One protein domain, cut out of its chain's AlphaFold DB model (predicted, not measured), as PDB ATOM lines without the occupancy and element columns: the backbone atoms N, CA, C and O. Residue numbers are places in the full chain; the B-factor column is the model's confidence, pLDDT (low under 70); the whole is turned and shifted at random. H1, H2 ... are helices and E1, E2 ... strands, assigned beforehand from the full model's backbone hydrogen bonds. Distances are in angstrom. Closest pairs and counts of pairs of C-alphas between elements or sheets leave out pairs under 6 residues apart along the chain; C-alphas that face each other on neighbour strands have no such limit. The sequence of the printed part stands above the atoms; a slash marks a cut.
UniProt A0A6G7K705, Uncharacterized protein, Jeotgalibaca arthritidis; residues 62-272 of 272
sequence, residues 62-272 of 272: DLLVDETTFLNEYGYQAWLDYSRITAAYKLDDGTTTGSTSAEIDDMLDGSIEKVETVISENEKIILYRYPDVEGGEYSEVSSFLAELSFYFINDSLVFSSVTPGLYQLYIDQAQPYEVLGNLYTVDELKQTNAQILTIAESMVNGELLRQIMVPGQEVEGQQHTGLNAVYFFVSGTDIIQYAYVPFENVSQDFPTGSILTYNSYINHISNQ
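Overview. This is residues 62 to 272 of the 272 residues of an uncharacterized protein of Jeotgalibaca arthritidis (UniProt A0A6G7K705). One long, twisted sheet of eight strands curls round residues 254 to 266 of H5, while H1 packs along E3 and E4 on the opposite face. The shorter H4 lies on H1's face, and residues 136 to 141 and 267 to 272 stick out. The printed part has 211 residues, with the named elements H1 H2 E1 E2 E3 E4 H3 H4 E5 E6 E7 E8 H5 along the chain; the class is mixed, helices and strands. The sheet is antiparallel throughout, in the order E1 E2 E3 E4 E5 E6 E7 E8. The whole is compact, with a radius of gyration of the C-alphas of 16.9 A and spans of 50 by 45 by 29 A.

Along the chain. H1, residues 73 to 86, begins at C-alpha 73 (-40.509, -20.233, 53.729) and is 19.9 A long. H2, residues 101 to 105, comes before E1, 113 to 118, E2, 123 to 131, E3, 144 to 153, and E4, 156 to 164; E2 and E3 are 25.6 A long each. H3, 177 to 180, and H4, 186 to 191, follow. E5 is 198 to 204, E6 207 to 217 and 30.5 A long, E7 228 to 235, E8 238 to 246. H5, residues 254 to 270, is 24.0 A long and ends at C-alpha 270 (-43.192, -1.207, 17.869).

Arrangement. E1 to E4 and E5 to E8 are two meanders, each strand the antiparallel neighbour of the one before. Pairs within hydrogen-bond range include N 115 and O 127 of E1 and E2, 2.8 A, N 162 and O 199 of E4 and E5, 2.9 A, and N 231 and O 243 of E7 and E8, 2.8 A. E6 bends by 50 degrees at residue 214, E8 by 54 degrees at residue 241. The helices make three layers with the sheet, H1 and H4 on one face and H5 on the other. H1 lies over E3 and E4 at a height over the sheet of 8.5 A and runs along the strands, at 7 degrees to E3 on the local plane; its closest C-alphas to E3 are those of Gly 75 and Ala 146, 5.0 A. The closest C-alphas of H5 and E4 are those of Ser 161 and Pro 255, 6.6 A. H2 is on the sheet, as is H3, whose Tyr 177 has its C-alpha 6.1 A from that of Gln 217 in E6. In H1, H2, H4 and H5 every O i to N i+4 pair is within hydrogen-bond range; H3 is too short for such a pair.

Size, cuts and confidence. The C-alphas of Glu 137 and Gln 272, the two farthest apart, are 52.6 A apart. The printed part has no cut. The links H1 to H2, E2 to E3 and E4 to H3 are long. Mean pLDDT of the printed part is 83.7; residues 71 to 72, 132 to 144, 165 to 168, 220 to 225 and 271 to 272 are under 70.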
ATOM      1  N   ASP A  62     -41.736 -22.757  37.593       80.19
ATOM      2  CA  ASP A  62     -41.636 -23.774  38.658       80.19
ATOM      3  C   ASP A  62     -40.357 -24.619  38.500       80.19
ATOM      4  O   ASP A  62     -39.897 -25.266  39.437       80.19
ATOM      5  N   LEU A  63     -39.750 -24.619  37.307       77.00
ATOM      6  CA  LEU A  63     -38.442 -25.223  37.079       77.00
ATOM      7  C   LEU A  63     -37.285 -24.356  37.594       77.00
ATOM      8  O   LEU A  63     -36.224 -24.914  37.862       77.00
ATOM      9  N   LEU A  64     -37.461 -23.041  37.701       77.38
ATOM     10  CA  LEU A  64     -36.430 -22.095  38.134       77.38
ATOM     11  C   LEU A  64     -36.532 -21.724  39.612       77.38
ATOM     12  O   LEU A  64     -35.550 -21.263  40.182       77.38
ATOM     13  N   VAL A  65     -37.721 -21.877  40.195       81.69
ATOM     14  CA  VAL A  65     -38.032 -21.423  41.544       81.69
ATOM     15  C   VAL A  65     -38.333 -22.613  42.440       81.69
ATOM     16  O   VAL A  65     -39.294 -23.351  42.228       81.69
ATOM     17  N   ASP A  66     -37.529 -22.767  43.481       79.00
ATOM     18  CA  ASP A  66     -37.720 -23.758  44.533       79.00
ATOM     19  C   ASP A  66     -37.584 -23.121  45.926       79.00
ATOM     20  O   ASP A  66     -37.405 -21.907  46.072       79.00
ATOM     21  N   GLU A  67     -37.680 -23.946  46.970       73.19
ATOM     22  CA  GLU A  67     -37.546 -23.517  48.367       73.19
ATOM     23  C   GLU A  67     -36.200 -22.837  48.682       73.19
ATOM     24  O   GLU A  67     -36.096 -22.134  49.683       73.19
ATOM     25  N   THR A  68     -35.179 -23.020  47.837       72.88
ATOM     26  CA  THR A  68     -33.843 -22.424  47.988       72.88
ATOM     27  C   THR A  68     -33.687 -21.097  47.245       72.88
ATOM     28  O   THR A  68     -32.743 -20.356  47.515       72.88
ATOM     29  N   THR A  69     -34.611 -20.767  46.333       71.19
ATOM     30  CA  THR A  69     -34.612 -19.485  45.604       71.19
ATOM     31  C   THR A  69     -34.924 -18.310  46.531       71.19
ATOM     32  O   THR A  69     -34.376 -17.221  46.367       71.19
ATOM     33  N   PHE A  70     -35.780 -18.532  47.529       70.38
ATOM     34  CA  PHE A  70     -36.106 -17.534  48.541       70.38
ATOM     35  C   PHE A  70     -35.305 -17.767  49.816       70.38
ATOM     36  O   PHE A  70     -34.993 -18.894  50.188       70.38
ATOM     37  N   LEU A  71     -35.013 -16.680  50.531       65.62
ATOM     38  CA  LEU A  71     -34.244 -16.741  51.775       65.62
ATOM     39  C   LEU A  71     -34.991 -17.459  52.920       65.62
ATOM     40  O   LEU A  71     -34.374 -17.756  53.942       65.62
ATOM     41  N   ASN A  72     -36.300 -17.704  52.785       66.94
ATOM     42  CA  ASN A  72     -37.134 -18.372  53.786       66.94
ATOM     43  C   ASN A  72     -38.470 -18.894  53.209       66.94
ATOM     44  O   ASN A  72     -38.839 -18.613  52.066       66.94
ATOM     45  N   GLU A  73     -39.217 -19.612  54.055       74.88
ATOM     46  CA  GLU A  73     -40.509 -20.233  53.729       74.88
ATOM     47  C   GLU A  73     -41.596 -19.236  53.291       74.88
ATOM     48  O   GLU A  73     -42.380 -19.550  52.399       74.88
ATOM     49  N   TYR A  74     -41.627 -18.022  53.848       74.94
ATOM     50  CA  TYR A  74     -42.630 -17.006  53.503       74.94
ATOM     51  C   TYR A  74     -42.362 -16.369  52.138       74.94
ATOM     52  O   TYR A  74     -43.301 -16.060  51.406       74.94
ATOM     53  N   GLY A  75     -41.091 -16.216  51.761       77.50
ATOM     54  CA  GLY A  75     -40.720 -15.826  50.405       77.50
ATOM     55  C   GLY A  75     -41.146 -16.885  49.385       77.50
ATOM     56  O   GLY A  75     -41.746 -16.552  48.366       77.50
ATOM     57  N   TYR A  76     -40.934 -18.167  49.695       83.88
ATOM     58  CA  TYR A  76     -41.415 -19.250  48.834       83.88
ATOM     59  C   TYR A  76     -42.950 -19.319  48.784       83.88
ATOM     60  O   TYR A  76     -43.523 -19.562  47.725       83.88
ATOM     61  N   GLN A  77     -43.640 -19.018  49.888       87.00
ATOM     62  CA  GLN A  77     -45.099 -18.898  49.895       87.00
ATOM     63  C   GLN A  77     -45.588 -17.813  48.923       87.00
ATOM     64  O   GLN A  77     -46.552 -18.048  48.197       87.00
ATOM     65  N   ALA A  78     -44.889 -16.677  48.820       89.06
ATOM     66  CA  ALA A  78     -45.217 -15.653  47.829       89.06
ATOM     67  C   ALA A  78     -45.113 -16.176  46.388       89.06
ATOM     68  O   ALA A  78     -45.952 -15.832  45.558       89.06
ATOM     69  N   TRP A  79     -44.140 -17.046  46.086       90.19
ATOM     70  CA  TRP A  79     -44.078 -17.729  44.791       90.19
ATOM     71  C   TRP A  79     -45.274 -18.649  44.554       90.19
ATOM     72  O   TRP A  79     -45.881 -18.598  43.485       90.19
ATOM     73  N   LEU A  80     -45.636 -19.469  45.542       90.38
ATOM     74  CA  LEU A  80     -46.781 -20.375  45.430       90.38
ATOM     75  C   LEU A  80     -48.083 -19.604  45.188       90.38
ATOM     76  O   LEU A  80     -48.889 -19.993  44.341       90.38
ATOM     77  N   ASP A  81     -48.274 -18.493  45.896       92.62
ATOM     78  CA  ASP A  81     -49.419 -17.617  45.695       92.62
ATOM     79  C   ASP A  81     -49.378 -16.925  44.336       92.62
ATOM     80  O   ASP A  81     -50.394 -16.920  43.643       92.62
ATOM     81  N   TYR A  82     -48.218 -16.424  43.907       93.31
ATOM     82  CA  TYR A  82     -48.052 -15.847  42.576       93.31
ATOM     83  C   TYR A  82     -48.421 -16.850  41.480       93.31
ATOM     84  O   TYR A  82     -49.311 -16.573  40.685       93.31
ATOM     85  N   SER A  83     -47.816 -18.041  41.492       91.81
ATOM     86  CA  SER A  83     -48.064 -19.130  40.535       91.81
ATOM     87  C   SER A  83     -49.546 -19.533  40.480       91.81
ATOM     88  O   SER A  83     -50.125 -19.712  39.407       91.81
ATOM     89  N   ARG A  84     -50.218 -19.591  41.638       93.06
ATOM     90  CA  ARG A  84     -51.665 -19.841  41.719       93.06
ATOM     91  C   ARG A  84     -52.491 -18.697  41.125       93.06
ATOM     92  O   ARG A  84     -53.491 -18.956  40.456       93.06
ATOM     93  N   ILE A  85     -52.124 -17.453  41.417       93.38
ATOM     94  CA  ILE A  85     -52.840 -16.249  40.977       93.38
ATOM     95  C   ILE A  85     -52.695 -16.057  39.463       93.38
ATOM     96  O   ILE A  85     -53.691 -15.763  38.800       93.38
ATOM     97  N   THR A  86     -51.509 -16.298  38.894       92.12
ATOM     98  CA  THR A  86     -51.270 -16.164  37.446       92.12
ATOM     99  C   THR A  86     -52.056 -17.172  36.613       92.12
ATOM    100  O   THR A  86     -52.456 -16.873  35.489       92.12
ATOM    101  N   ALA A  87     -52.382 -18.334  37.181       90.06
ATOM    102  CA  ALA A  87     -53.278 -19.302  36.555       90.06
ATOM    103  C   ALA A  87     -54.759 -18.860  36.536       90.06
ATOM    104  O   ALA A  87     -55.566 -19.469  35.830       90.06
ATOM    105  N   ALA A  88     -55.134 -17.843  37.321       93.06
ATOM    106  CA  ALA A  88     -56.520 -17.425  37.526       93.06
ATOM    107  C   ALA A  88     -56.844 -16.028  36.976       93.06
ATOM    108  O   ALA A  88     -57.963 -15.823  36.495       93.06
ATOM    109  N   TYR A  89     -55.918 -15.067  37.052       95.25
ATOM    110  CA  TYR A  89     -56.165 -13.723  36.531       95.25
ATOM    111  C   TYR A  89     -56.149 -13.683  35.005       95.25
ATOM    112  O   TYR A  89     -55.708 -14.601  34.313       95.25
ATOM    113  N   LYS A  90     -56.552 -12.534  34.467       95.69
ATOM    114  CA  LYS A  90     -56.349 -12.176  33.070       95.69
ATOM    115  C   LYS A  90     -55.525 -10.899  32.954       95.69
ATOM    116  O   LYS A  90     -55.813  -9.915  33.626       95.69
ATOM    117  N   LEU A  91     -54.545 -10.907  32.059       95.19
ATOM    118  CA  LEU A  91     -53.777  -9.723  31.682       95.19
ATOM    119  C   LEU A  91     -54.422  -9.029  30.474       95.19
ATOM    120  O   LEU A  91     -54.924  -9.686  29.560       95.19
ATOM    121  N   ASP A  92     -54.407  -7.704  30.490       93.81
ATOM    122  CA  ASP A  92     -54.842  -6.824  29.414       93.81
ATOM    123  C   ASP A  92     -53.671  -6.508  28.476       93.81
ATOM    124  O   ASP A  92     -52.593  -6.110  28.909       93.81
ATOM    125  N   ASP A  93     -53.908  -6.676  27.178       87.50
ATOM    126  CA  ASP A  93     -52.966  -6.413  26.086       87.50
ATOM    127  C   ASP A  93     -53.252  -5.086  25.349       87.50
ATOM    128  O   ASP A  93     -52.688  -4.813  24.289       87.50
ATOM    129  N   GLY A  94     -54.183  -4.280  25.866       82.00
ATOM    130  CA  GLY A  94     -54.688  -3.055  25.247       82.00
ATOM    131  C   GLY A  94     -55.815  -3.280  24.233       82.00
ATOM    132  O   GLY A  94     -56.357  -2.309  23.694       82.00
ATOM    133  N   THR A  95     -56.189  -4.534  23.960       82.50
ATOM    134  CA  THR A  95     -57.339  -4.896  23.108       82.50
ATOM    135  C   THR A  95     -58.416  -5.674  23.855       82.50
ATOM    136  O   THR A  95     -59.552  -5.784  23.380       82.50
ATOM    137  N   THR A  96     -58.073  -6.194  25.027       86.44
ATOM    138  CA  THR A  96     -58.948  -6.976  25.886       86.44
ATOM    139  C   THR A  96     -59.253  -6.213  27.179       86.44
ATOM    140  O   THR A  96     -59.166  -4.994  27.250       86.44
ATOM    141  N   THR A  97     -59.774  -6.914  28.176       92.19
ATOM    142  CA  THR A  97     -59.966  -6.392  29.530       92.19
ATOM    143  C   THR A  97     -59.396  -7.452  30.448       92.19
ATOM    144  O   THR A  97     -59.776  -8.627  30.317       92.19
ATOM    145  N   GLY A  98     -58.439  -7.044  31.270       96.25
ATOM    146  CA  GLY A  98     -57.785  -7.849  32.286       96.25
ATOM    147  C   GLY A  98     -58.604  -7.900  33.570       96.25
ATOM    148  O   GLY A  98     -59.694  -7.332  33.660       96.25
ATOM    149  N   SER A  99     -58.075  -8.612  34.556       98.12
ATOM    150  CA  SER A  99     -58.665  -8.708  35.883       98.12
ATOM    151  C   SER A  99     -58.627  -7.368  36.604       98.12
ATOM    152  O   SER A  99     -57.706  -6.570  36.430       98.12
ATOM    153  N   THR A 100     -59.628  -7.135  37.439       98.25
ATOM    154  CA  THR A 100     -59.728  -5.929  38.262       98.25
ATOM    155  C   THR A 100     -58.902  -6.039  39.532       98.25
ATOM    156  O   THR A 100     -58.588  -7.136  39.994       98.25
ATOM    157  N   SER A 101     -58.584  -4.901  40.150       97.44
ATOM    158  CA  SER A 101     -57.910  -4.912  41.456       97.44
ATOM    159  C   SER A 101     -58.706  -5.657  42.531       97.44
ATOM    160  O   SER A 101     -58.104  -6.360  43.335       97.44
ATOM    161  N   ALA A 102     -60.039  -5.573  42.496       97.50
ATOM    162  CA  ALA A 102     -60.916  -6.298  43.412       97.50
ATOM    163  C   ALA A 102     -60.860  -7.820  43.197       97.50
ATOM    164  O   ALA A 102     -60.845  -8.576  44.161       97.50
ATOM    165  N   GLU A 103     -60.781  -8.279  41.944       98.06
ATOM    166  CA  GLU A 103     -60.606  -9.708  41.651       98.06
ATOM    167  C   GLU A 103     -59.251 -10.227  42.145       98.06
ATOM    168  O   GLU A 103     -59.183 -11.353  42.625       98.06
ATOM    169  N   ILE A 104     -58.184  -9.421  42.059       97.75
ATOM    170  CA  ILE A 104     -56.872  -9.786  42.616       97.75
ATOM    171  C   ILE A 104     -56.908  -9.807  44.149       97.75
ATOM    172  O   ILE A 104     -56.389 -10.752  44.743       97.75
ATOM    173  N   ASP A 105     -57.552  -8.822  44.785       96.50
ATOM    174  CA  ASP A 105     -57.746  -8.786  46.243       96.50
ATOM    175  C   ASP A 105     -58.433 -10.067  46.751       96.50
ATOM    176  O   ASP A 105     -57.984 -10.665  47.727       96.50
ATOM    177  N   ASP A 106     -59.478 -10.534  46.060       96.19
ATOM    178  CA  ASP A 106     -60.234 -11.740  46.427       96.19
ATOM    179  C   ASP A 106     -59.407 -13.041  46.315       96.19
ATOM    180  O   ASP A 106     -59.792 -14.076  46.870       96.19
ATOM    181  N   MET A 107     -58.277 -13.020  45.597       95.06
ATOM    182  CA  MET A 107     -57.384 -14.173  45.439       95.06
ATOM    183  C   MET A 107     -56.279 -14.244  46.499       95.06
ATOM    184  O   MET A 107     -55.572 -15.259  46.544       95.06
ATOM    185  N   LEU A 108     -56.103 -13.204  47.315       92.31
ATOM    186  CA  LEU A 108     -55.021 -13.078  48.291       92.31
ATOM    187  C   LEU A 108     -55.532 -13.226  49.727       92.31
ATOM    188  O   LEU A 108     -56.689 -12.949  50.036       92.31
ATOM    189  N   ASP A 109     -54.654 -13.686  50.622       86.88
ATOM    190  CA  ASP A 109     -54.973 -13.729  52.049       86.88
ATOM    191  C   ASP A 109     -55.025 -12.301  52.614       86.88
ATOM    192  O   ASP A 109     -54.110 -11.500  52.414       86.88
ATOM    193  N   GLY A 110     -56.080 -11.992  53.368       84.94
ATOM    194  CA  GLY A 110     -56.252 -10.700  54.031       84.94
ATOM    195  C   GLY A 110     -55.217 -10.397  55.122       84.94
ATOM    196  O   GLY A 110     -55.205  -9.277  55.632       84.94
ATOM    197  N   SER A 111     -54.366 -11.357  55.508       83.62
ATOM    198  CA  SER A 111     -53.220 -11.120  56.394       83.62
ATOM    199  C   SER A 111     -52.012 -10.494  55.695       83.62
ATOM    200  O   SER A 111     -51.102 -10.033  56.382       83.62
ATOM    201  N   ILE A 112     -51.964 -10.512  54.359       87.88
ATOM    202  CA  ILE A 112     -50.855  -9.949  53.580       87.88
ATOM    203  C   ILE A 112     -50.970  -8.421  53.578       87.88
ATOM    204  O   ILE A 112     -52.052  -7.863  53.380       87.88
ATOM    205  N   GLU A 113     -49.858  -7.720  53.810       88.31
ATOM    206  CA  GLU A 113     -49.858  -6.259  53.812       88.31
ATOM    207  C   GLU A 113     -50.082  -5.738  52.389       88.31
ATOM    208  O   GLU A 113     -49.332  -6.064  51.473       88.31
ATOM    209  N   LYS A 114     -51.098  -4.888  52.213       92.06
ATOM    210  CA  LYS A 114     -51.421  -4.246  50.937       92.06
ATOM    211  C   LYS A 114     -51.014  -2.776  50.950       92.06
ATOM    212  O   LYS A 114     -51.461  -2.011  51.807       92.06
ATOM    213  N   VAL A 115     -50.257  -2.362  49.939       91.38
ATOM    214  CA  VAL A 115     -49.902  -0.962  49.679       91.38
ATOM    215  C   VAL A 115     -50.357  -0.579  48.277       91.38
ATOM    216  O   VAL A 115     -49.940  -1.176  47.293       91.38
ATOM    217  N   GLU A 116     -51.204   0.441  48.177       94.44
ATOM    218  CA  GLU A 116     -51.672   0.975  46.898       94.44
ATOM    219  C   GLU A 116     -51.029   2.335  46.626       94.44
ATOM    220  O   GLU A 116     -51.066   3.233  47.467       94.44
ATOM    221  N   THR A 117     -50.465   2.487  45.429       93.00
ATOM    222  CA  THR A 117     -49.914   3.752  44.942       93.00
ATOM    223  C   THR A 117     -50.628   4.152  43.657       93.00
ATOM    224  O   THR A 117     -50.553   3.462  42.641       93.00
ATOM    225  N   VAL A 118     -51.314   5.294  43.700       94.38
ATOM    226  CA  VAL A 118     -51.939   5.909  42.522       94.38
ATOM    227  C   VAL A 118     -50.873   6.681  41.749       94.38
ATOM    228  O   VAL A 118     -50.257   7.598  42.291       94.38
ATOM    229  N   ILE A 119     -50.661   6.309  40.487       90.94
ATOM    230  CA  ILE A 119     -49.670   6.925  39.591       90.94
ATOM    231  C   ILE A 119     -50.324   8.069  38.806       90.94
ATOM    232  O   ILE A 119     -49.749   9.149  38.668       90.94
ATOM    233  N   SER A 120     -51.555   7.859  38.335       92.75
ATOM    234  CA  SER A 120     -52.360   8.851  37.616       92.75
ATOM    235  C   SER A 120     -53.859   8.613  37.853       92.75
ATOM    236  O   SER A 120     -54.242   7.713  38.594       92.75
ATOM    237  N   GLU A 121     -54.736   9.403  37.220       92.81
ATOM    238  CA  GLU A 121     -56.196   9.212  37.327       92.81
ATOM    239  C   GLU A 121     -56.662   7.818  36.873       92.81
ATOM    240  O   GLU A 121     -57.688   7.331  37.347       92.81
ATOM    241  N   ASN A 122     -55.923   7.184  35.960       94.94
ATOM    242  CA  ASN A 122     -56.245   5.879  35.395       94.94
ATOM    243  C   ASN A 122     -55.236   4.783  35.754       94.94
ATOM    244  O   ASN A 122     -55.493   3.630  35.427       94.94
ATOM    245  N   GLU A 123     -54.116   5.101  36.399       95.00
ATOM    246  CA  GLU A 123     -53.034   4.144  36.639       95.00
ATOM    247  C   GLU A 123     -52.731   3.987  38.123       95.00
ATOM    248  O   GLU A 123     -52.599   4.968  38.862       95.00
ATOM    249  N   LYS A 124     -52.557   2.738  38.554       95.12
ATOM    250  CA  LYS A 124     -52.145   2.409  39.918       95.12
ATOM    251  C   LYS A 124     -51.296   1.152  39.946       95.12
ATOM    252  O   LYS A 124     -51.456   0.266  39.108       95.12
ATOM    253  N   ILE A 125     -50.446   1.062  40.957       94.69
ATOM    254  CA  ILE A 125     -49.746  -0.161  41.332       94.69
ATOM    255  C   ILE A 125     -50.200  -0.582  42.731       94.69
ATOM    256  O   ILE A 125     -50.343   0.254  43.626       94.69
ATOM    257  N   ILE A 126     -50.464  -1.872  42.904       95.50
ATOM    258  CA  ILE A 126     -50.787  -2.482  44.192       95.50
ATOM    259  C   ILE A 126     -49.690  -3.487  44.520       95.50
ATOM    260  O   ILE A 126     -49.380  -4.359  43.709       95.50
ATOM    261  N   LEU A 127     -49.116  -3.339  45.706       92.19
ATOM    262  CA  LEU A 127     -48.061  -4.178  46.249       92.19
ATOM    263  C   LEU A 127     -48.637  -5.011  47.392       92.19
ATOM    264  O   LEU A 127     -49.263  -4.462  48.300       92.19
ATOM    265  N   TYR A 128     -48.402  -6.316  47.355       92.38
ATOM    266  CA  TYR A 128     -48.742  -7.249  48.419       92.38
ATOM    267  C   TYR A 128     -47.453  -7.786  49.023       92.38
ATOM    268  O   TYR A 128     -46.712  -8.537  48.384       92.38
ATOM    269  N   ARG A 129     -47.168  -7.349  50.245       88.50
ATOM    270  CA  ARG A 129     -45.904  -7.573  50.939       88.50
ATOM    271  C   ARG A 129     -46.060  -8.691  51.946       88.50
ATOM    272  O   ARG A 129     -46.902  -8.624  52.840       88.50
ATOM    273  N   TYR A 130     -45.218  -9.706  51.800       86.75
ATOM    274  CA  TYR A 130     -45.147 -10.843  52.707       86.75
ATOM    275  C   TYR A 130     -44.223 -10.452  53.868       86.75
ATOM    276  O   TYR A 130     -43.018 -10.277  53.645       86.75
ATOM    277  N   PRO A 131     -44.767 -10.231  55.081       73.31
ATOM    278  CA  PRO A 131     -43.988  -9.730  56.206       73.31
ATOM    279  C   PRO A 131     -43.063 -10.811  56.772       73.31
ATOM    280  O   PRO A 131     -43.366 -12.002  56.704       73.31
ATOM    281  N   ASP A 132     -41.956 -10.385  57.382       69.06
ATOM    282  CA  ASP A 132     -41.124 -11.264  58.202       69.06
ATOM    283  C   ASP A 132     -41.831 -11.587  59.522       69.06
ATOM    284  O   ASP A 132     -42.198 -10.695  60.286       69.06
ATOM    285  N   VAL A 133     -42.052 -12.875  59.778       57.91
ATOM    286  CA  VAL A 133     -42.766 -13.355  60.969       57.91
ATOM    287  C   VAL A 133     -41.825 -13.446  62.177       57.91
ATOM    288  O   VAL A 133     -42.292 -13.419  63.317       57.91
ATOM    289  N   GLU A 134     -40.503 -13.491  61.954       53.91
ATOM    290  CA  GLU A 134     -39.482 -13.491  63.013       53.91
ATOM    291  C   GLU A 134     -38.887 -12.092  63.281       53.91
ATOM    292  O   GLU A 134     -38.375 -11.833  64.376       53.91
ATOM    293  N   GLY A 135     -39.030 -11.157  62.338       48.31
ATOM    294  CA  GLY A 135     -38.675  -9.740  62.464       48.31
ATOM    295  C   GLY A 135     -39.682  -8.947  63.299       48.31
ATOM    296  O   GLY A 135     -40.452  -8.142  62.780       48.31
ATOM    297  N   GLY A 136     -39.701  -9.198  64.609       41.25
ATOM    298  CA  GLY A 136     -40.558  -8.499  65.565       41.25
ATOM    299  C   GLY A 136     -40.430  -6.969  65.528       41.25
ATOM    300  O   GLY A 136     -39.369  -6.428  65.249       41.25
ATOM    301  N   GLU A 137     -41.541  -6.303  65.859       43.22
ATOM    302  CA  GLU A 137     -41.650  -4.908  66.315       43.22
ATOM    303  C   GLU A 137     -40.633  -3.899  65.735       43.22
ATOM    304  O   GLU A 137     -39.538  -3.716  66.257       43.22
ATOM    305  N   TYR A 138     -41.090  -3.106  64.759       44.56
ATOM    306  CA  TYR A 138     -40.525  -1.797  64.400       44.56
ATOM    307  C   TYR A 138     -39.034  -1.776  64.002       44.56
ATOM    308  O   TYR A 138     -38.187  -1.278  64.744       44.56
ATOM    309  N   SER A 139     -38.722  -2.129  62.752       44.03
ATOM    310  CA  SER A 139     -37.643  -1.449  62.022       44.03
ATOM    311  C   SER A 139     -38.238  -0.372  61.113       44.03
ATOM    312  O   SER A 139     -39.208  -0.610  60.403       44.03
ATOM    313  N   GLU A 140     -37.657   0.834  61.110       41.41
ATOM    314  CA  GLU A 140     -38.049   1.944  60.215       41.41
ATOM    315  C   GLU A 140     -37.832   1.626  58.720       41.41
ATOM    316  O   GLU A 140     -38.243   2.382  57.842       41.41
ATOM    317  N   VAL A 141     -37.198   0.490  58.435       43.62
ATOM    318  CA  VAL A 141     -37.044  -0.105  57.114       43.62
ATOM    319  C   VAL A 141     -37.997  -1.295  57.071       43.62
ATOM    320  O   VAL A 141     -37.802  -2.248  57.823       43.62
ATOM    321  N   SER A 142     -39.052  -1.222  56.255       47.38
ATOM    322  CA  SER A 142     -39.948  -2.360  56.015       47.38
ATOM    323  C   SER A 142     -39.116  -3.498  55.418       47.38
ATOM    324  O   SER A 142     -38.673  -3.408  54.277       47.38
ATOM    325  N   SER A 143     -38.822  -4.527  56.213       56.25
ATOM    326  CA  SER A 143     -38.131  -5.737  55.769       56.25
ATOM    327  C   SER A 143     -39.175  -6.738  55.277       56.25
ATOM    328  O   SER A 143     -39.552  -7.663  55.993       56.25
ATOM    329  N   PHE A 144     -39.720  -6.510  54.084       62.03
ATOM    330  CA  PHE A 144     -40.583  -7.497  53.437       62.03
ATOM    331  C   PHE A 144     -39.725  -8.643  52.884       62.03
ATOM    332  O   PHE A 144     -38.596  -8.434  52.443       62.03
ATOM    333  N   LEU A 145     -40.239  -9.873  52.947       73.50
ATOM    334  CA  LEU A 145     -39.521 -11.080  52.518       73.50
ATOM    335  C   LEU A 145     -39.724 -11.369  51.034       73.50
ATOM    336  O   LEU A 145     -38.820 -11.857  50.356       73.50
ATOM    337  N   ALA A 146     -40.897 -11.013  50.525       84.19
ATOM    338  CA  ALA A 146     -41.254 -11.019  49.119       84.19
ATOM    339  C   ALA A 146     -42.375 -10.008  48.868       84.19
ATOM    340  O   ALA A 146     -43.120  -9.634  49.778       84.19
ATOM    341  N   GLU A 147     -42.485  -9.571  47.624       88.50
ATOM    342  CA  GLU A 147     -43.512  -8.653  47.163       88.50
ATOM    343  C   GLU A 147     -44.125  -9.179  45.867       88.50
ATOM    344  O   GLU A 147     -43.412  -9.563  44.935       88.50
ATOM    345  N   LEU A 148     -45.457  -9.192  45.830       93.62
ATOM    346  CA  LEU A 148     -46.216  -9.321  44.594       93.62
ATOM    347  C   LEU A 148     -46.661  -7.935  44.166       93.62
ATOM    348  O   LEU A 148     -47.236  -7.194  44.963       93.62
ATOM    349  N   SER A 149     -46.439  -7.597  42.908       94.31
ATOM    350  CA  SER A 149     -46.751  -6.276  42.378       94.31
ATOM    351  C   SER A 149     -47.693  -6.429  41.200       94.31
ATOM    352  O   SER A 149     -47.449  -7.238  40.310       94.31
ATOM    353  N   PHE A 150     -48.767  -5.649  41.191       96.25
ATOM    354  CA  PHE A 150     -49.784  -5.670  40.146       96.25
ATOM    355  C   PHE A 150     -50.031  -4.245  39.665       96.25
ATOM    356  O   PHE A 150     -50.383  -3.367  40.458       96.25
ATOM    357  N   TYR A 151     -49.834  -4.005  38.373       95.38
ATOM    358  CA  TYR A 151     -50.014  -2.699  37.749       95.38
ATOM    359  C   TYR A 151     -51.276  -2.695  36.886       95.38
ATOM    360  O   TYR A 151     -51.510  -3.600  36.080       95.38
ATOM    361  N   PHE A 152     -52.101  -1.668  37.085       95.81
ATOM    362  CA  PHE A 152     -53.428  -1.544  36.495       95.81
ATOM    363  C   PHE A 152     -53.558  -0.248  35.701       95.81
ATOM    364  O   PHE A 152     -53.149   0.817  36.169       95.81
ATOM    365  N   ILE A 153     -54.241  -0.332  34.558       94.19
ATOM    366  CA  ILE A 153     -54.682   0.814  33.757       94.19
ATOM    367  C   ILE A 153     -56.203   0.739  33.612       94.19
ATOM    368  O   ILE A 153     -56.732  -0.271  33.170       94.19
ATOM    369  N   ASN A 154     -56.931   1.795  33.978       95.94
ATOM    370  CA  ASN A 154     -58.400   1.813  34.056       95.94
ATOM    371  C   ASN A 154     -58.970   0.643  34.884       95.94
ATOM    372  O   ASN A 154     -59.998   0.074  34.526       95.94
ATOM    373  N   ASP A 155     -58.282   0.287  35.974       97.25
ATOM    374  CA  ASP A 155     -58.580  -0.885  36.813       97.25
ATOM    375  C   ASP A 155     -58.535  -2.233  36.066       97.25
ATOM    376  O   ASP A 155     -59.134  -3.203  36.504       97.25
ATOM    377  N   SER A 156     -57.805  -2.301  34.953       97.56
ATOM    378  CA  SER A 156     -57.532  -3.509  34.174       97.56
ATOM    379  C   SER A 156     -56.071  -3.913  34.386       97.56
ATOM    380  O   SER A 156     -55.176  -3.087  34.184       97.56
ATOM    381  N   LEU A 157     -55.815  -5.139  34.851       97.38
ATOM    382  CA  LEU A 157     -54.465  -5.640  35.126       97.38
ATOM    383  C   LEU A 157     -53.664  -5.759  33.826       97.38
ATOM    384  O   LEU A 157     -54.045  -6.527  32.950       97.38
ATOM    385  N   VAL A 158     -52.539  -5.054  33.718       94.38
ATOM    386  CA  VAL A 158     -51.675  -5.061  32.516       94.38
ATOM    387  C   VAL A 158     -50.320  -5.729  32.751       94.38
ATOM    388  O   VAL A 158     -49.657  -6.141  31.801       94.38
ATOM    389  N   PHE A 159     -49.893  -5.820  34.010       94.50
ATOM    390  CA  PHE A 159     -48.588  -6.349  34.387       94.50
ATOM    391  C   PHE A 159     -48.629  -6.883  35.816       94.50
ATOM    392  O   PHE A 159     -49.238  -6.268  36.698       94.50
ATOM    393  N   SER A 160     -47.927  -7.986  36.054       95.69
ATOM    394  CA  SER A 160     -47.724  -8.546  37.388       95.69
ATOM    395  C   SER A 160     -46.296  -9.040  37.576       95.69
ATOM    396  O   SER A 160     -45.646  -9.448  36.617       95.69
ATOM    397  N   SER A 161     -45.810  -9.040  38.815       94.12
ATOM    398  CA  SER A 161     -44.493  -9.576  39.151       94.12
ATOM    399  C   SER A 161     -44.415 -10.139  40.562       94.12
ATOM    400  O   SER A 161     -45.174  -9.738  41.441       94.12
ATOM    401  N   VAL A 162     -43.431 -11.010  40.780       91.25
ATOM    402  CA  VAL A 162     -42.977 -11.483  42.091       91.25
ATOM    403  C   VAL A 162     -41.485 -11.210  42.245       91.25
ATOM    404  O   VAL A 162     -40.690 -11.487  41.343       91.25
ATOM    405  N   THR A 163     -41.115 -10.653  43.396       86.44
ATOM    406  CA  THR A 163     -39.735 -10.285  43.737       86.44
ATOM    407  C   THR A 163     -39.441 -10.657  45.196       86.44
ATOM    408  O   THR A 163     -40.283 -10.398  46.058       86.44
ATOM    409  N   PRO A 164     -38.267 -11.218  45.533       77.44
ATOM    410  CA  PRO A 164     -37.796 -11.311  46.913       77.44
ATOM    411  C   PRO A 164     -37.574  -9.912  47.508       77.44
ATOM    412  O   PRO A 164     -36.911  -9.066  46.912       77.44
ATOM    413  N   GLY A 165     -38.103  -9.658  48.702       66.38
ATOM    414  CA  GLY A 165     -38.000  -8.352  49.360       66.38
ATOM    415  C   GLY A 165     -36.650  -8.105  50.035       66.38
ATOM    416  O   GLY A 165     -36.200  -6.968  50.154       66.38
ATOM    417  N   LEU A 166     -35.954  -9.186  50.389       65.69
ATOM    418  CA  LEU A 166     -34.542  -9.180  50.741       65.69
ATOM    419  C   LEU A 166     -33.810 -10.120  49.793       65.69
ATOM    420  O   LEU A 166     -34.195 -11.275  49.620       65.69
ATOM    421  N   TYR A 167     -32.730  -9.628  49.204       64.81
ATOM    422  CA  TYR A 167     -31.870 -10.406  48.329       64.81
ATOM    423  C   TYR A 167     -30.433 -10.321  48.844       64.81
ATOM    424  O   TYR A 167     -29.882  -9.243  49.072       64.81
ATOM    425  N   GLN A 168     -29.814 -11.481  49.044       67.56
ATOM    426  CA  GLN A 168     -28.370 -11.571  49.194       67.56
ATOM    427  C   GLN A 168     -27.796 -11.840  47.806       67.56
ATOM    428  O   GLN A 168     -28.033 -12.906  47.244       67.56
ATOM    429  N   LEU A 169     -27.073 -10.867  47.243       72.25
ATOM    430  CA  LEU A 169     -26.398 -11.065  45.962       72.25
ATOM    431  C   LEU A 169     -25.174 -11.946  46.161       72.25
ATOM    432  O   LEU A 169     -24.186 -11.538  46.780       72.25
ATOM    433  N   TYR A 170     -25.234 -13.139  45.591       72.75
ATOM    434  CA  TYR A 170     -24.094 -14.034  45.497       72.75
ATOM    435  C   TYR A 170     -23.324 -13.691  44.218       72.75
ATOM    436  O   TYR A 170     -23.603 -14.208  43.140       72.75
ATOM    437  N   ILE A 171     -22.381 -12.745  44.317       71.75
ATOM    438  CA  ILE A 171     -21.568 -12.266  43.176       71.75
ATOM    439  C   ILE A 171     -20.825 -13.428  42.492       71.75
ATOM    440  O   ILE A 171     -20.614 -13.422  41.282       71.75
ATOM    441  N   ASP A 172     -20.452 -14.443  43.265       72.12
ATOM    442  CA  ASP A 172     -19.836 -15.685  42.800       72.12
ATOM    443  C   ASP A 172     -20.791 -16.602  42.017       72.12
ATOM    444  O   ASP A 172     -20.325 -17.484  41.306       72.12
ATOM    445  N   GLN A 173     -22.104 -16.381  42.107       74.12
ATOM    446  CA  GLN A 173     -23.132 -17.097  41.341       74.12
ATOM    447  C   GLN A 173     -23.637 -16.304  40.123       74.12
ATOM    448  O   GLN A 173     -24.307 -16.871  39.255       74.12
ATOM    449  N   ALA A 174     -23.315 -15.007  40.030       84.94
ATOM    450  CA  ALA A 174     -23.664 -14.181  38.877       84.94
ATOM    451  C   ALA A 174     -22.954 -14.694  37.615       84.94
ATOM    452  O   ALA A 174     -21.748 -14.942  37.616       84.94
ATOM    453  N   GLN A 175     -23.686 -14.832  36.516       88.31
ATOM    454  CA  GLN A 175     -23.125 -15.376  35.280       88.31
ATOM    455  C   GLN A 175     -22.524 -14.267  34.398       88.31
ATOM    456  O   GLN A 175     -23.033 -13.141  34.403       88.31
ATOM    457  N   PRO A 176     -21.456 -14.550  33.629       88.56
ATOM    458  CA  PRO A 176     -20.929 -13.612  32.641       88.56
ATOM    459  C   PRO A 176     -21.933 -13.308  31.518       88.56
ATOM    460  O   PRO A 176     -22.684 -14.198  31.114       88.56
ATOM    461  N   TYR A 177     -21.897 -12.105  30.933       86.25
ATOM    462  CA  TYR A 177     -22.767 -11.758  29.793       86.25
ATOM    463  C   TYR A 177     -22.558 -12.662  28.579       86.25
ATOM    464  O   TYR A 177     -23.524 -12.976  27.897       86.25
ATOM    465  N   GLU A 178     -21.335 -13.146  28.340       86.31
ATOM    466  CA  GLU A 178     -21.070 -14.121  27.273       86.31
ATOM    467  C   GLU A 178     -21.847 -15.428  27.486       86.31
ATOM    468  O   GLU A 178     -22.282 -16.052  26.525       86.31
ATOM    469  N   VAL A 179     -22.063 -15.845  28.735       90.50
ATOM    470  CA  VAL A 179     -22.876 -17.031  29.034       90.50
ATOM    471  C   VAL A 179     -24.354 -16.693  28.887       90.50
ATOM    472  O   VAL A 179     -25.070 -17.384  28.169       90.50
ATOM    473  N   LEU A 180     -24.798 -15.607  29.526       91.50
ATOM    474  CA  LEU A 180     -26.204 -15.199  29.559       91.50
ATOM    475  C   LEU A 180     -26.762 -14.851  28.170       91.50
ATOM    476  O   LEU A 180     -27.885 -15.233  27.858       91.50
ATOM    477  N   GLY A 181     -25.985 -14.177  27.322       87.75
ATOM    478  CA  GLY A 181     -26.392 -13.780  25.970       87.75
ATOM    479  C   GLY A 181     -26.470 -14.936  24.966       87.75
ATOM    480  O   GLY A 181     -27.005 -14.753  23.876       87.75
ATOM    481  N   ASN A 182     -25.967 -16.121  25.328       90.38
ATOM    482  CA  ASN A 182     -26.031 -17.339  24.514       90.38
ATOM    483  C   ASN A 182     -27.135 -18.311  24.973       90.38
ATOM    484  O   ASN A 182     -27.178 -19.447  24.503       90.38
ATOM    485  N   LEU A 183     -28.002 -17.896  25.902       94.00
ATOM    486  CA  LEU A 183     -29.145 -18.692  26.342       94.00
ATOM    487  C   LEU A 183     -30.334 -18.468  25.403       94.00
ATOM    488  O   LEU A 183     -30.734 -17.332  25.146       94.00
ATOM    489  N   TYR A 184     -30.934 -19.559  24.941       93.31
ATOM    490  CA  TYR A 184     -32.093 -19.568  24.051       93.31
ATOM    491  C   TYR A 184     -33.356 -20.079  24.736       93.31
ATOM    492  O   TYR A 184     -34.453 -19.840  24.242       93.31
ATOM    493  N   THR A 185     -33.234 -20.776  25.866       94.19
ATOM    494  CA  THR A 185     -34.375 -21.368  26.573       94.19
ATOM    495  C   THR A 185     -34.293 -21.187  28.085       94.19
ATOM    496  O   THR A 185     -33.218 -21.055  28.676       94.19
ATOM    497  N   VAL A 186     -35.453 -21.249  28.739       91.94
ATOM    498  CA  VAL A 186     -35.562 -21.275  30.208       91.94
ATOM    499  C   VAL A 186     -34.806 -22.464  30.823       91.94
ATOM    500  O   VAL A 186     -34.217 -22.332  31.897       91.94
ATOM    501  N   ASP A 187     -34.765 -23.608  30.138       91.44
ATOM    502  CA  ASP A 187     -34.044 -24.796  30.607       91.44
ATOM    503  C   ASP A 187     -32.522 -24.602  30.605       91.44
ATOM    504  O   ASP A 187     -31.834 -25.120  31.487       91.44
ATOM    505  N   GLU A 188     -31.978 -23.849  29.649       93.31
ATOM    506  CA  GLU A 188     -30.557 -23.485  29.645       93.31
ATOM    507  C   GLU A 188     -30.239 -22.508  30.779       93.31
ATOM    508  O   GLU A 188     -29.243 -22.696  31.476       93.31
ATOM    509  N   LEU A 189     -31.116 -21.529  31.043       91.81
ATOM    510  CA  LEU A 189     -30.971 -20.627  32.192       91.81
ATOM    511  C   LEU A 189     -30.961 -21.395  33.519       91.81
ATOM    512  O   LEU A 189     -30.138 -21.126  34.392       91.81
ATOM    513  N   LYS A 190     -31.821 -22.408  33.667       89.19
ATOM    514  CA  LYS A 190     -31.815 -23.277  34.850       89.19
ATOM    515  C   LYS A 190     -30.452 -23.936  35.073       89.19
ATOM    516  O   LYS A 190     -29.986 -24.035  36.205       89.19
ATOM    517  N   GLN A 191     -29.801 -24.391  34.002       89.69
ATOM    518  CA  GLN A 191     -28.514 -25.090  34.081       89.69
ATOM    519  C   GLN A 191     -27.370 -24.190  34.555       89.69
ATOM    520  O   GLN A 191     -26.376 -24.704  35.072       89.69
ATOM    521  N   THR A 192     -27.503 -22.866  34.429       88.38
ATOM    522  CA  THR A 192     -26.490 -21.931  34.928       88.38
ATOM    523  C   THR A 192     -26.544 -21.751  36.445       88.38
ATOM    524  O   THR A 192     -25.621 -21.172  37.008       88.38
ATOM    525  N   ASN A 193     -27.608 -22.216  37.117       83.94
ATOM    526  CA  ASN A 193     -27.895 -21.929  38.529       83.94
ATOM    527  C   ASN A 193     -27.859 -20.420  38.846       83.94
ATOM    528  O   ASN A 193     -27.410 -20.015  39.919       83.94
ATOM    529  N   ALA A 194     -28.275 -19.576  37.894       86.12
ATOM    530  CA  ALA A 194     -28.340 -18.138  38.125       86.12
ATOM    531  C   ALA A 194     -29.404 -17.821  39.185       86.12
ATOM    532  O   ALA A 194     -30.485 -18.411  39.193       86.12
ATOM    533  N   GLN A 195     -29.108 -16.859  40.058       84.31
ATOM    534  CA  GLN A 195     -30.063 -16.392  41.058       84.31
ATOM    535  C   GLN A 195     -31.227 -15.665  40.373       84.31
ATOM    536  O   GLN A 195     -31.026 -14.641  39.720       84.31
ATOM    537  N   ILE A 196     -32.448 -16.168  40.549       86.69
ATOM    538  CA  ILE A 196     -33.656 -15.506  40.052       86.69
ATOM    539  C   ILE A 196     -34.087 -14.442  41.057       86.69
ATOM    540  O   ILE A 196     -34.322 -14.740  42.225       86.69
ATOM    541  N   LEU A 197     -34.189 -13.195  40.600       83.88
ATOM    542  CA  LEU A 197     -34.508 -12.050  41.456       83.88
ATOM    543  C   LEU A 197     -35.865 -11.423  41.135       83.88
ATOM    544  O   LEU A 197     -36.482 -10.815  42.002       83.88
ATOM    545  N   THR A 198     -36.360 -11.564  39.911       87.75
ATOM    546  CA  THR A 198     -37.713 -11.119  39.565       87.75
ATOM    547  C   THR A 198     -38.279 -12.010  38.485       87.75
ATOM    548  O   THR A 198     -37.584 -12.367  37.533       87.75
ATOM    549  N   ILE A 199     -39.557 -12.329  38.621       92.31
ATOM    550  CA  ILE A 199     -40.371 -12.907  37.563       92.31
ATOM    551  C   ILE A 199     -41.529 -11.951  37.321       92.31
ATOM    552  O   ILE A 199     -42.164 -11.510  38.276       92.31
ATOM    553  N   ALA A 200     -41.824 -11.662  36.059       93.38
ATOM    554  CA  ALA A 200     -42.963 -10.841  35.685       93.38
ATOM    555  C   ALA A 200     -43.721 -11.403  34.483       93.38
ATOM    556  O   ALA A 200     -43.169 -12.155  33.677       93.38
ATOM    557  N   GLU A 201     -44.989 -11.023  34.366       94.00
ATOM    558  CA  GLU A 201     -45.878 -11.401  33.275       94.00
ATOM    559  C   GLU A 201     -46.638 -10.193  32.723       94.00
ATOM    560  O   GLU A 201     -47.019  -9.266  33.439       94.00
ATOM    561  N   SER A 202     -46.859 -10.225  31.414       91.88
ATOM    562  CA  SER A 202     -47.554  -9.190  30.653       91.88
ATOM    563  C   SER A 202     -48.117  -9.785  29.364       91.88
ATOM    564  O   SER A 202     -47.615 -10.797  28.879       91.88
ATOM    565  N   MET A 203     -49.144  -9.167  28.786       89.56
ATOM    566  CA  MET A 203     -49.649  -9.575  27.473       89.56
ATOM    567  C   MET A 203     -49.223  -8.586  26.394       89.56
ATOM    568  O   MET A 203     -49.434  -7.380  26.516       89.56
ATOM    569  N   VAL A 204     -48.669  -9.113  25.305       81.88
ATOM    570  CA  VAL A 204     -48.166  -8.343  24.166       81.88
ATOM    571  C   VAL A 204     -48.770  -8.903  22.894       81.88
ATOM    572  O   VAL A 204     -48.505 -10.042  22.529       81.88
ATOM    573  N   ASN A 205     -49.578  -8.104  22.195       80.12
ATOM    574  CA  ASN A 205     -50.213  -8.508  20.935       80.12
ATOM    575  C   ASN A 205     -50.983  -9.845  21.027       80.12
ATOM    576  O   ASN A 205     -50.990 -10.626  20.076       80.12
ATOM    577  N   GLY A 206     -51.630 -10.112  22.165       84.19
ATOM    578  CA  GLY A 206     -52.358 -11.358  22.407       84.19
ATOM    579  C   GLY A 206     -51.493 -12.558  22.818       84.19
ATOM    580  O   GLY A 206     -52.045 -13.639  23.016       84.19
ATOM    581  N   GLU A 207     -50.181 -12.384  22.990       87.94
ATOM    582  CA  GLU A 207     -49.263 -13.415  23.480       87.94
ATOM    583  C   GLU A 207     -48.768 -13.092  24.893       87.94
ATOM    584  O   GLU A 207     -48.486 -11.940  25.228       87.94
ATOM    585  N   LEU A 208     -48.660 -14.123  25.735       90.94
ATOM    586  CA  LEU A 208     -48.133 -13.989  27.088       90.94
ATOM    587  C   LEU A 208     -46.613 -13.868  27.028       90.94
ATOM    588  O   LEU A 208     -45.919 -14.838  26.719       90.94
ATOM    589  N   LEU A 209     -46.118 -12.683  27.365       91.44
ATOM    590  CA  LEU A 209     -44.702 -12.410  27.503       91.44
ATOM    591  C   LEU A 209     -44.323 -12.443  28.977       91.44
ATOM    592  O   LEU A 209     -44.894 -11.729  29.808       91.44
ATOM    593  N   ARG A 210     -43.316 -13.250  29.289       92.88
ATOM    594  CA  ARG A 210     -42.756 -13.328  30.630       92.88
ATOM    595  C   ARG A 210     -41.390 -12.675  30.675       92.88
ATOM    596  O   ARG A 210     -40.669 -12.662  29.682       92.88
ATOM    597  N   GLN A 211     -41.032 -12.152  31.836       92.69
ATOM    598  CA  GLN A 211     -39.725 -11.577  32.085       92.69
ATOM    599  C   GLN A 211     -39.072 -12.270  33.279       92.69
ATOM    600  O   GLN A 211     -39.730 -12.498  34.291       92.69
ATOM    601  N   ILE A 212     -37.785 -12.586  33.163       92.31
ATOM    602  CA  ILE A 212     -36.960 -13.107  34.260       92.31
ATOM    603  C   ILE A 212     -35.791 -12.158  34.452       92.31
ATOM    604  O   ILE A 212     -35.113 -11.836  33.478       92.31
ATOM    605  N   MET A 213     -35.527 -11.747  35.687       91.38
ATOM    606  CA  MET A 213     -34.342 -10.970  36.023       91.38
ATOM    607  C   MET A 213     -33.342 -11.804  36.818       91.38
ATOM    608  O   MET A 213     -33.698 -12.412  37.833       91.38
ATOM    609  N   VAL A 214     -32.089 -11.790  36.363       90.81
ATOM    610  CA  VAL A 214     -30.940 -12.396  37.046       90.81
ATOM    611  C   VAL A 214     -29.786 -11.393  37.154       90.81
ATOM    612  O   VAL A 214     -29.659 -10.505  36.301       90.81
ATOM    613  N   PRO A 215     -28.905 -11.512  38.161       89.44
ATOM    614  CA  PRO A 215     -27.681 -10.731  38.199       89.44
ATOM    615  C   PRO A 215     -26.692 -11.266  37.156       89.44
ATOM    616  O   PRO A 215     -26.411 -12.465  37.089       89.44
ATOM    617  N   GLY A 216     -26.126 -10.361  36.362       89.75
ATOM    618  CA  GLY A 216     -25.072 -10.667  35.401       89.75
ATOM    619  C   GLY A 216     -23.852  -9.775  35.592       89.75
ATOM    620  O   GLY A 216     -23.969  -8.606  35.970       89.75
ATOM    621  N   GLN A 217     -22.679 -10.316  35.285       87.56
ATOM    622  CA  GLN A 217     -21.401  -9.604  35.343       87.56
ATOM    623  C   GLN A 217     -20.704  -9.602  33.983       87.56
ATOM    624  O   GLN A 217     -20.948 -10.462  33.143       87.56
ATOM    625  N   GLU A 218     -19.817  -8.638  33.755       80.25
ATOM    626  CA  GLU A 218     -19.033  -8.590  32.516       80.25
ATOM    627  C   GLU A 218     -18.027  -9.747  32.449       80.25
ATOM    628  O   GLU A 218     -17.880 -10.396  31.416       80.25
ATOM    629  N   VAL A 219     -17.367 -10.039  33.574       72.31
ATOM    630  CA  VAL A 219     -16.350 -11.088  33.700       72.31
ATOM    631  C   VAL A 219     -16.570 -11.857  35.000       72.31
ATOM    632  O   VAL A 219     -16.855 -11.257  36.031       72.31
ATOM    633  N   GLU A 220     -16.407 -13.180  34.958       69.56
ATOM    634  CA  GLU A 220     -16.614 -14.073  36.105       69.56
ATOM    635  C   GLU A 220     -15.799 -13.661  37.347       69.56
ATOM    636  O   GLU A 220     -14.586 -13.433  37.280       69.56
ATOM    637  N   GLY A 221     -16.470 -13.600  38.500       61.28
ATOM    638  CA  GLY A 221     -15.851 -13.482  39.823       61.28
ATOM    639  C   GLY A 221     -15.180 -12.137  40.121       61.28
ATOM    640  O   GLY A 221     -14.431 -12.028  41.099       61.28
ATOM    641  N   GLN A 222     -15.413 -11.100  39.310       62.44
ATOM    642  CA  GLN A 222     -14.817  -9.787  39.538       62.44
ATOM    643  C   GLN A 222     -15.657  -8.950  40.511       62.44
ATOM    644  O   GLN A 222     -16.632  -8.308  40.146       62.44
ATOM    645  N   GLN A 223     -15.199  -8.858  41.764       53.03
ATOM    646  CA  GLN A 223     -15.844  -8.043  42.812       53.03
ATOM    647  C   GLN A 223     -15.912  -6.528  42.514       53.03
ATOM    648  O   GLN A 223     -16.549  -5.797  43.266       53.03
ATOM    649  N   HIS A 224     -15.226  -6.046  41.471       51.62
ATOM    650  CA  HIS A 224     -15.125  -4.620  41.123       51.62
ATOM    651  C   HIS A 224     -15.765  -4.266  39.768       51.62
ATOM    652  O   HIS A 224     -15.740  -3.095  39.388       51.62
ATOM    653  N   THR A 225     -16.322  -5.236  39.034       56.41
ATOM    654  CA  THR A 225     -17.151  -4.951  37.854       56.41
ATOM    655  C   THR A 225     -18.588  -4.748  38.310       56.41
ATOM    656  O   THR A 225     -19.104  -5.557  39.080       56.41
ATOM    657  N   GLY A 226     -19.221  -3.659  37.873       70.81
ATOM    658  CA  GLY A 226     -20.618  -3.381  38.202       70.81
ATOM    659  C   GLY A 226     -21.515  -4.546  37.780       70.81
ATOM    660  O   GLY A 226     -21.392  -5.053  36.667       70.81
ATOM    661  N   LEU A 227     -22.395  -4.984  38.681       84.75
ATOM    662  CA  LEU A 227     -23.445  -5.934  38.336       84.75
ATOM    663  C   LEU A 227     -24.477  -5.234  37.455       84.75
ATOM    664  O   LEU A 227     -24.838  -4.082  37.704       84.75
ATOM    665  N   ASN A 228     -25.008  -5.968  36.487       88.06
ATOM    666  CA  ASN A 228     -26.209  -5.576  35.770       88.06
ATOM    667  C   ASN A 228     -27.360  -6.499  36.166       88.06
ATOM    668  O   ASN A 228     -27.170  -7.691  36.403       88.06
ATOM    669  N   ALA A 229     -28.562  -5.938  36.202       89.12
ATOM    670  CA  ALA A 229     -29.785  -6.715  36.141       89.12
ATOM    671  C   ALA A 229     -30.025  -7.089  34.676       89.12
ATOM    672  O   ALA A 229     -30.218  -6.207  33.835       89.12
ATOM    673  N   VAL A 230     -29.962  -8.384  34.375       92.00
ATOM    674  CA  VAL A 230     -30.212  -8.935  33.042       92.00
ATOM    675  C   VAL A 230     -31.642  -9.447  33.007       92.00
ATOM    676  O   VAL A 230     -32.001 -10.336  33.774       92.00
ATOM    677  N   TYR A 231     -32.448  -8.868  32.126       92.19
ATOM    678  CA  TYR A 231     -33.844  -9.210  31.908       92.19
ATOM    679  C   TYR A 231     -33.976 -10.061  30.649       92.19
ATOM    680  O   TYR A 231     -33.752  -9.571  29.544       92.19
ATOM    681  N   PHE A 232     -34.380 -11.315  30.810       93.62
ATOM    682  CA  PHE A 232     -34.774 -12.192  29.714       93.62
ATOM    683  C   PHE A 232     -36.259 -12.035  29.427       93.62
ATOM    684  O   PHE A 232     -37.070 -12.127  30.346       93.62
ATOM    685  N   PHE A 233     -36.612 -11.841  28.162       92.75
ATOM    686  CA  PHE A 233     -37.983 -11.874  27.674       92.75
ATOM    687  C   PHE A 233     -38.267 -13.251  27.084       92.75
ATOM    688  O   PHE A 233     -37.533 -13.726  26.217       92.75
ATOM    689  N   VAL A 234     -39.328 -13.889  27.568       93.50
ATOM    690  CA  VAL A 234     -39.629 -15.297  27.319       93.50
ATOM    691  C   VAL A 234     -41.028 -15.441  26.730       93.50
ATOM    692  O   VAL A 234     -42.002 -14.977  27.328       93.50
ATOM    693  N   SER A 235     -41.125 -16.124  25.587       91.31
ATOM    694  CA  SER A 235     -42.392 -16.561  24.985       91.31
ATOM    695  C   SER A 235     -42.423 -18.084  24.938       91.31
ATOM    696  O   SER A 235     -41.497 -18.721  24.440       91.31
ATOM    697  N   GLY A 236     -43.459 -18.697  25.517       89.56
ATOM    698  CA  GLY A 236     -43.423 -20.134  25.794       89.56
ATOM    699  C   GLY A 236     -42.225 -20.458  26.691       89.56
ATOM    700  O   GLY A 236     -42.169 -19.945  27.805       89.56
ATOM    701  N   THR A 237     -41.291 -21.272  26.191       90.50
ATOM    702  CA  THR A 237     -40.004 -21.624  26.828       90.50
ATOM    703  C   THR A 237     -38.798 -20.887  26.263       90.50
ATOM    704  O   THR A 237     -37.700 -21.013  26.812       90.50
ATOM    705  N   ASP A 238     -38.993 -20.137  25.184       93.50
ATOM    706  CA  ASP A 238     -37.914 -19.585  24.383       93.50
ATOM    707  C   ASP A 238     -37.576 -18.177  24.871       93.50
ATOM    708  O   ASP A 238     -38.455 -17.331  25.057       93.50
ATOM    709  N   ILE A 239     -36.287 -17.920  25.070       93.88
ATOM    710  CA  ILE A 239     -35.735 -16.592  25.315       93.88
ATOM    711  C   ILE A 239     -35.654 -15.891  23.962       93.88
ATOM    712  O   ILE A 239     -34.798 -16.193  23.131       93.88
ATOM    713  N   ILE A 240     -36.561 -14.945  23.741       91.81
ATOM    714  CA  ILE A 240     -36.687 -14.245  22.457       91.81
ATOM    715  C   ILE A 240     -35.855 -12.962  22.398       91.81
ATOM    716  O   ILE A 240     -35.578 -12.453  21.317       91.81
ATOM    717  N   GLN A 241     -35.492 -12.418  23.558       88.88
ATOM    718  CA  GLN A 241     -34.734 -11.181  23.693       88.88
ATOM    719  C   GLN A 241     -34.143 -11.113  25.100       88.88
ATOM    720  O   GLN A 241     -34.745 -11.610  26.055       88.88
ATOM    721  N   TYR A 242     -33.029 -10.406  25.260       90.44
ATOM    722  CA  TYR A 242     -32.605  -9.942  26.573       90.44
ATOM    723  C   TYR A 242     -32.238  -8.458  26.562       90.44
ATOM    724  O   TYR A 242     -31.969  -7.851  25.521       90.44
ATOM    725  N   ALA A 243     -32.291  -7.860  27.742       89.31
ATOM    726  CA  ALA A 243     -31.853  -6.501  27.995       89.31
ATOM    727  C   ALA A 243     -31.076  -6.456  29.304       89.31
ATOM    728  O   ALA A 243     -31.259  -7.309  30.170       89.31
ATOM    729  N   TYR A 244     -30.229  -5.450  29.478       88.81
ATOM    730  CA  TYR A 244     -29.544  -5.258  30.749       88.81
ATOM    731  C   TYR A 244     -29.460  -3.787  31.134       88.81
ATOM    732  O   TYR A 244     -29.387  -2.891  30.289       88.81
ATOM    733  N   VAL A 245     -29.475  -3.554  32.442       87.88
ATOM    734  CA  VAL A 245     -29.309  -2.237  33.065       87.88
ATOM    735  C   VAL A 245     -28.398  -2.364  34.285       87.88
ATOM    736  O   VAL A 245     -28.394  -3.425  34.915       87.88
ATOM    737  N   PRO A 246     -27.669  -1.299  34.669       87.50
ATOM    738  CA  PRO A 246     -26.933  -1.270  35.930       87.50
ATOM    739  C   PRO A 246     -27.818  -1.698  37.094       87.50
ATOM    740  O   PRO A 246     -28.920  -1.173  37.267       87.50
ATOM    741  N   PHE A 247     -27.346  -2.658  37.888       84.88
ATOM    742  CA  PHE A 247     -28.136  -3.247  38.967       84.88
ATOM    743  C   PHE A 247     -28.572  -2.192  39.991       84.88
ATOM    744  O   PHE A 247     -29.699  -2.218  40.479       84.88
ATOM    745  N   GLU A 248     -27.713  -1.204  40.257       82.00
ATOM    746  CA  GLU A 248     -28.004  -0.072  41.144       82.00
ATOM    747  C   GLU A 248     -29.290   0.680  40.767       82.00
ATOM    748  O   GLU A 248     -30.026   1.097  41.660       82.00
ATOM    749  N   ASN A 249     -29.629   0.747  39.473       81.50
ATOM    750  CA  ASN A 249     -30.814   1.453  38.980       81.50
ATOM    751  C   ASN A 249     -32.129   0.750  39.328       81.50
ATOM    752  O   ASN A 249     -33.174   1.395  39.326       81.50
ATOM    753  N   VAL A 250     -32.095  -0.558  39.590       81.00
ATOM    754  CA  VAL A 250     -33.300  -1.371  39.839       81.00
ATOM    755  C   VAL A 250     -33.320  -2.004  41.227       81.00
ATOM    756  O   VAL A 250     -34.372  -2.407  41.701       81.00
ATOM    757  N   SER A 251     -32.179  -2.018  41.916       75.06
ATOM    758  CA  SER A 251     -31.991  -2.625  43.239       75.06
ATOM    759  C   SER A 251     -32.927  -2.095  44.334       75.06
ATOM    760  O   SER A 251     -33.180  -2.783  45.321       75.06
ATOM    761  N   GLN A 252     -33.429  -0.869  44.181       72.81
ATOM    762  CA  GLN A 252     -34.316  -0.235  45.157       72.81
ATOM    763  C   GLN A 252     -35.801  -0.508  44.887       72.81
ATOM    764  O   GLN A 252     -36.611  -0.376  45.798       72.81
ATOM    765  N   ASP A 253     -36.154  -0.846  43.644       74.50
ATOM    766  CA  ASP A 253     -37.536  -1.017  43.188       74.50
ATOM    767  C   ASP A 253     -37.557  -1.864  41.904       74.50
ATOM    768  O   ASP A 253     -37.612  -1.358  40.776       74.50
ATOM    769  N   PHE A 254     -37.456  -3.184  42.080       75.75
ATOM    770  CA  PHE A 254     -37.508  -4.128  40.966       75.75
ATOM    771  C   PHE A 254     -38.834  -4.115  40.211       75.75
ATOM    772  O   PHE A 254     -38.774  -4.172  38.983       75.75
ATOM    773  N   PRO A 255     -40.010  -4.011  40.863       74.56
ATOM    774  CA  PRO A 255     -41.274  -3.917  40.139       74.56
ATOM    775  C   PRO A 255     -41.295  -2.749  39.156       74.56
ATOM    776  O   PRO A 255     -41.577  -2.942  37.972       74.56
ATOM    777  N   THR A 256     -40.912  -1.549  39.600       79.88
ATOM    778  CA  THR A 256     -40.834  -0.387  38.707       79.88
ATOM    779  C   THR A 256     -39.769  -0.592  37.629       79.88
ATOM    780  O   THR A 256     -40.026  -0.318  36.455       79.88
ATOM    781  N   GLY A 257     -38.594  -1.127  37.981       81.19
ATOM    782  CA  GLY A 257     -37.540  -1.459  37.017       81.19
ATOM    783  C   GLY A 257     -37.995  -2.439  35.928       81.19
ATOM    784  O   GLY A 257     -37.703  -2.240  34.744       81.19
ATOM    785  N   SER A 258     -38.766  -3.455  36.310       81.19
ATOM    786  CA  SER A 258     -39.341  -4.466  35.424       81.19
ATOM    787  C   SER A 258     -40.388  -3.854  34.489       81.19
ATOM    788  O   SER A 258     -40.280  -4.026  33.273       81.19
ATOM    789  N   ILE A 259     -41.306  -3.028  35.009       82.44
ATOM    790  CA  ILE A 259     -42.294  -2.281  34.207       82.44
ATOM    791  C   ILE A 259     -41.603  -1.350  33.199       82.44
ATOM    792  O   ILE A 259     -41.975  -1.309  32.025       82.44
ATOM    793  N   LEU A 260     -40.580  -0.598  33.622       84.12
ATOM    794  CA  LEU A 260     -39.838   0.312  32.741       84.12
ATOM    795  C   LEU A 260     -39.092  -0.445  31.637       84.12
ATOM    796  O   LEU A 260     -39.102  -0.023  30.476       84.12
ATOM    797  N   THR A 261     -38.474  -1.575  31.981       82.19
ATOM    798  CA  THR A 261     -37.748  -2.424  31.028       82.19
ATOM    799  C   THR A 261     -38.713  -3.083  30.043       82.19
ATOM    800  O   THR A 261     -38.454  -3.100  28.840       82.19
ATOM    801  N   TYR A 262     -39.870  -3.535  30.529       80.81
ATOM    802  CA  TYR A 262     -40.970  -4.026  29.705       80.81
ATOM    803  C   TYR A 262     -41.463  -2.958  28.721       80.81
ATOM    804  O   TYR A 262     -41.428  -3.169  27.511       80.81
ATOM    805  N   ASN A 263     -41.821  -1.765  29.202       82.25
ATOM    806  CA  ASN A 263     -42.264  -0.663  28.345       82.25
ATOM    807  C   ASN A 263     -41.198  -0.266  27.311       82.25
ATOM    808  O   ASN A 263     -41.520   0.064  26.167       82.25
ATOM    809  N   SER A 264     -39.920  -0.322  27.689       83.88
ATOM    810  CA  SER A 264     -38.803  -0.091  26.768       83.88
ATOM    811  C   SER A 264     -38.769  -1.135  25.648       83.88
ATOM    812  O   SER A 264     -38.611  -0.762  24.487       83.88
ATOM    813  N   TYR A 265     -38.989  -2.415  25.965       81.81
ATOM    814  CA  TYR A 265     -39.060  -3.493  24.975       81.81
ATOM    815  C   TYR A 265     -40.244  -3.323  24.021       81.81
ATOM    816  O   TYR A 265     -40.062  -3.373  22.806       81.81
ATOM    817  N   ILE A 266     -41.440  -3.020  24.539       80.25
ATOM    818  CA  ILE A 266     -42.630  -2.779  23.705       80.25
ATOM    819  C   ILE A 266     -42.404  -1.628  22.726       80.25
ATOM    820  O   ILE A 266     -42.746  -1.723  21.543       80.25
ATOM    821  N   ASN A 267     -41.783  -0.548  23.195       81.00
ATOM    822  CA  ASN A 267     -41.416   0.570  22.336       81.00
ATOM    823  C   ASN A 267     -40.361   0.178  21.295       81.00
ATOM    824  O   ASN A 267     -40.428   0.662  20.165       81.00
ATOM    825  N   HIS A 268     -39.403  -0.682  21.644       79.19
ATOM    826  CA  HIS A 268     -38.396  -1.176  20.709       79.19
ATOM    827  C   HIS A 268     -39.046  -1.955  19.557       79.19
ATOM    828  O   HIS A 268     -38.887  -1.565  18.401       79.19
ATOM    829  N   ILE A 269     -39.859  -2.972  19.862       80.12
ATOM    830  CA  ILE A 269     -40.509  -3.814  18.842       80.12
ATOM    831  C   ILE A 269     -41.570  -3.061  18.025       80.12
ATOM    832  O   ILE A 269     -41.814  -3.397  16.873       80.12
ATOM    833  N   SER A 270     -42.192  -2.019  18.586       73.94
ATOM    834  CA  SER A 270     -43.192  -1.207  17.869       73.94
ATOM    835  C   SER A 270     -42.582  -0.248  16.838       73.94
ATOM    836  O   SER A 270     -43.309   0.278  15.991       73.94
ATOM    837  N   ASN A 271     -41.279   0.033  16.946       69.88
ATOM    838  CA  ASN A 271     -40.548   0.957  16.076       69.88
ATOM    839  C   ASN A 271     -39.694   0.253  15.004       69.88
ATOM    840  O   ASN A 271     -39.055   0.950  14.211       69.88
ATOM    841  N   GLN A 272     -39.683  -1.083  14.980       58.28
ATOM    842  CA  GLN A 272     -39.136  -1.891  13.883       58.28
ATOM    843  C   GLN A 272     -40.160  -2.031  12.743       58.28
ATOM    844  O   GLN A 272     -39.731  -2.017  11.566       58.28
TER     845      GLN A 272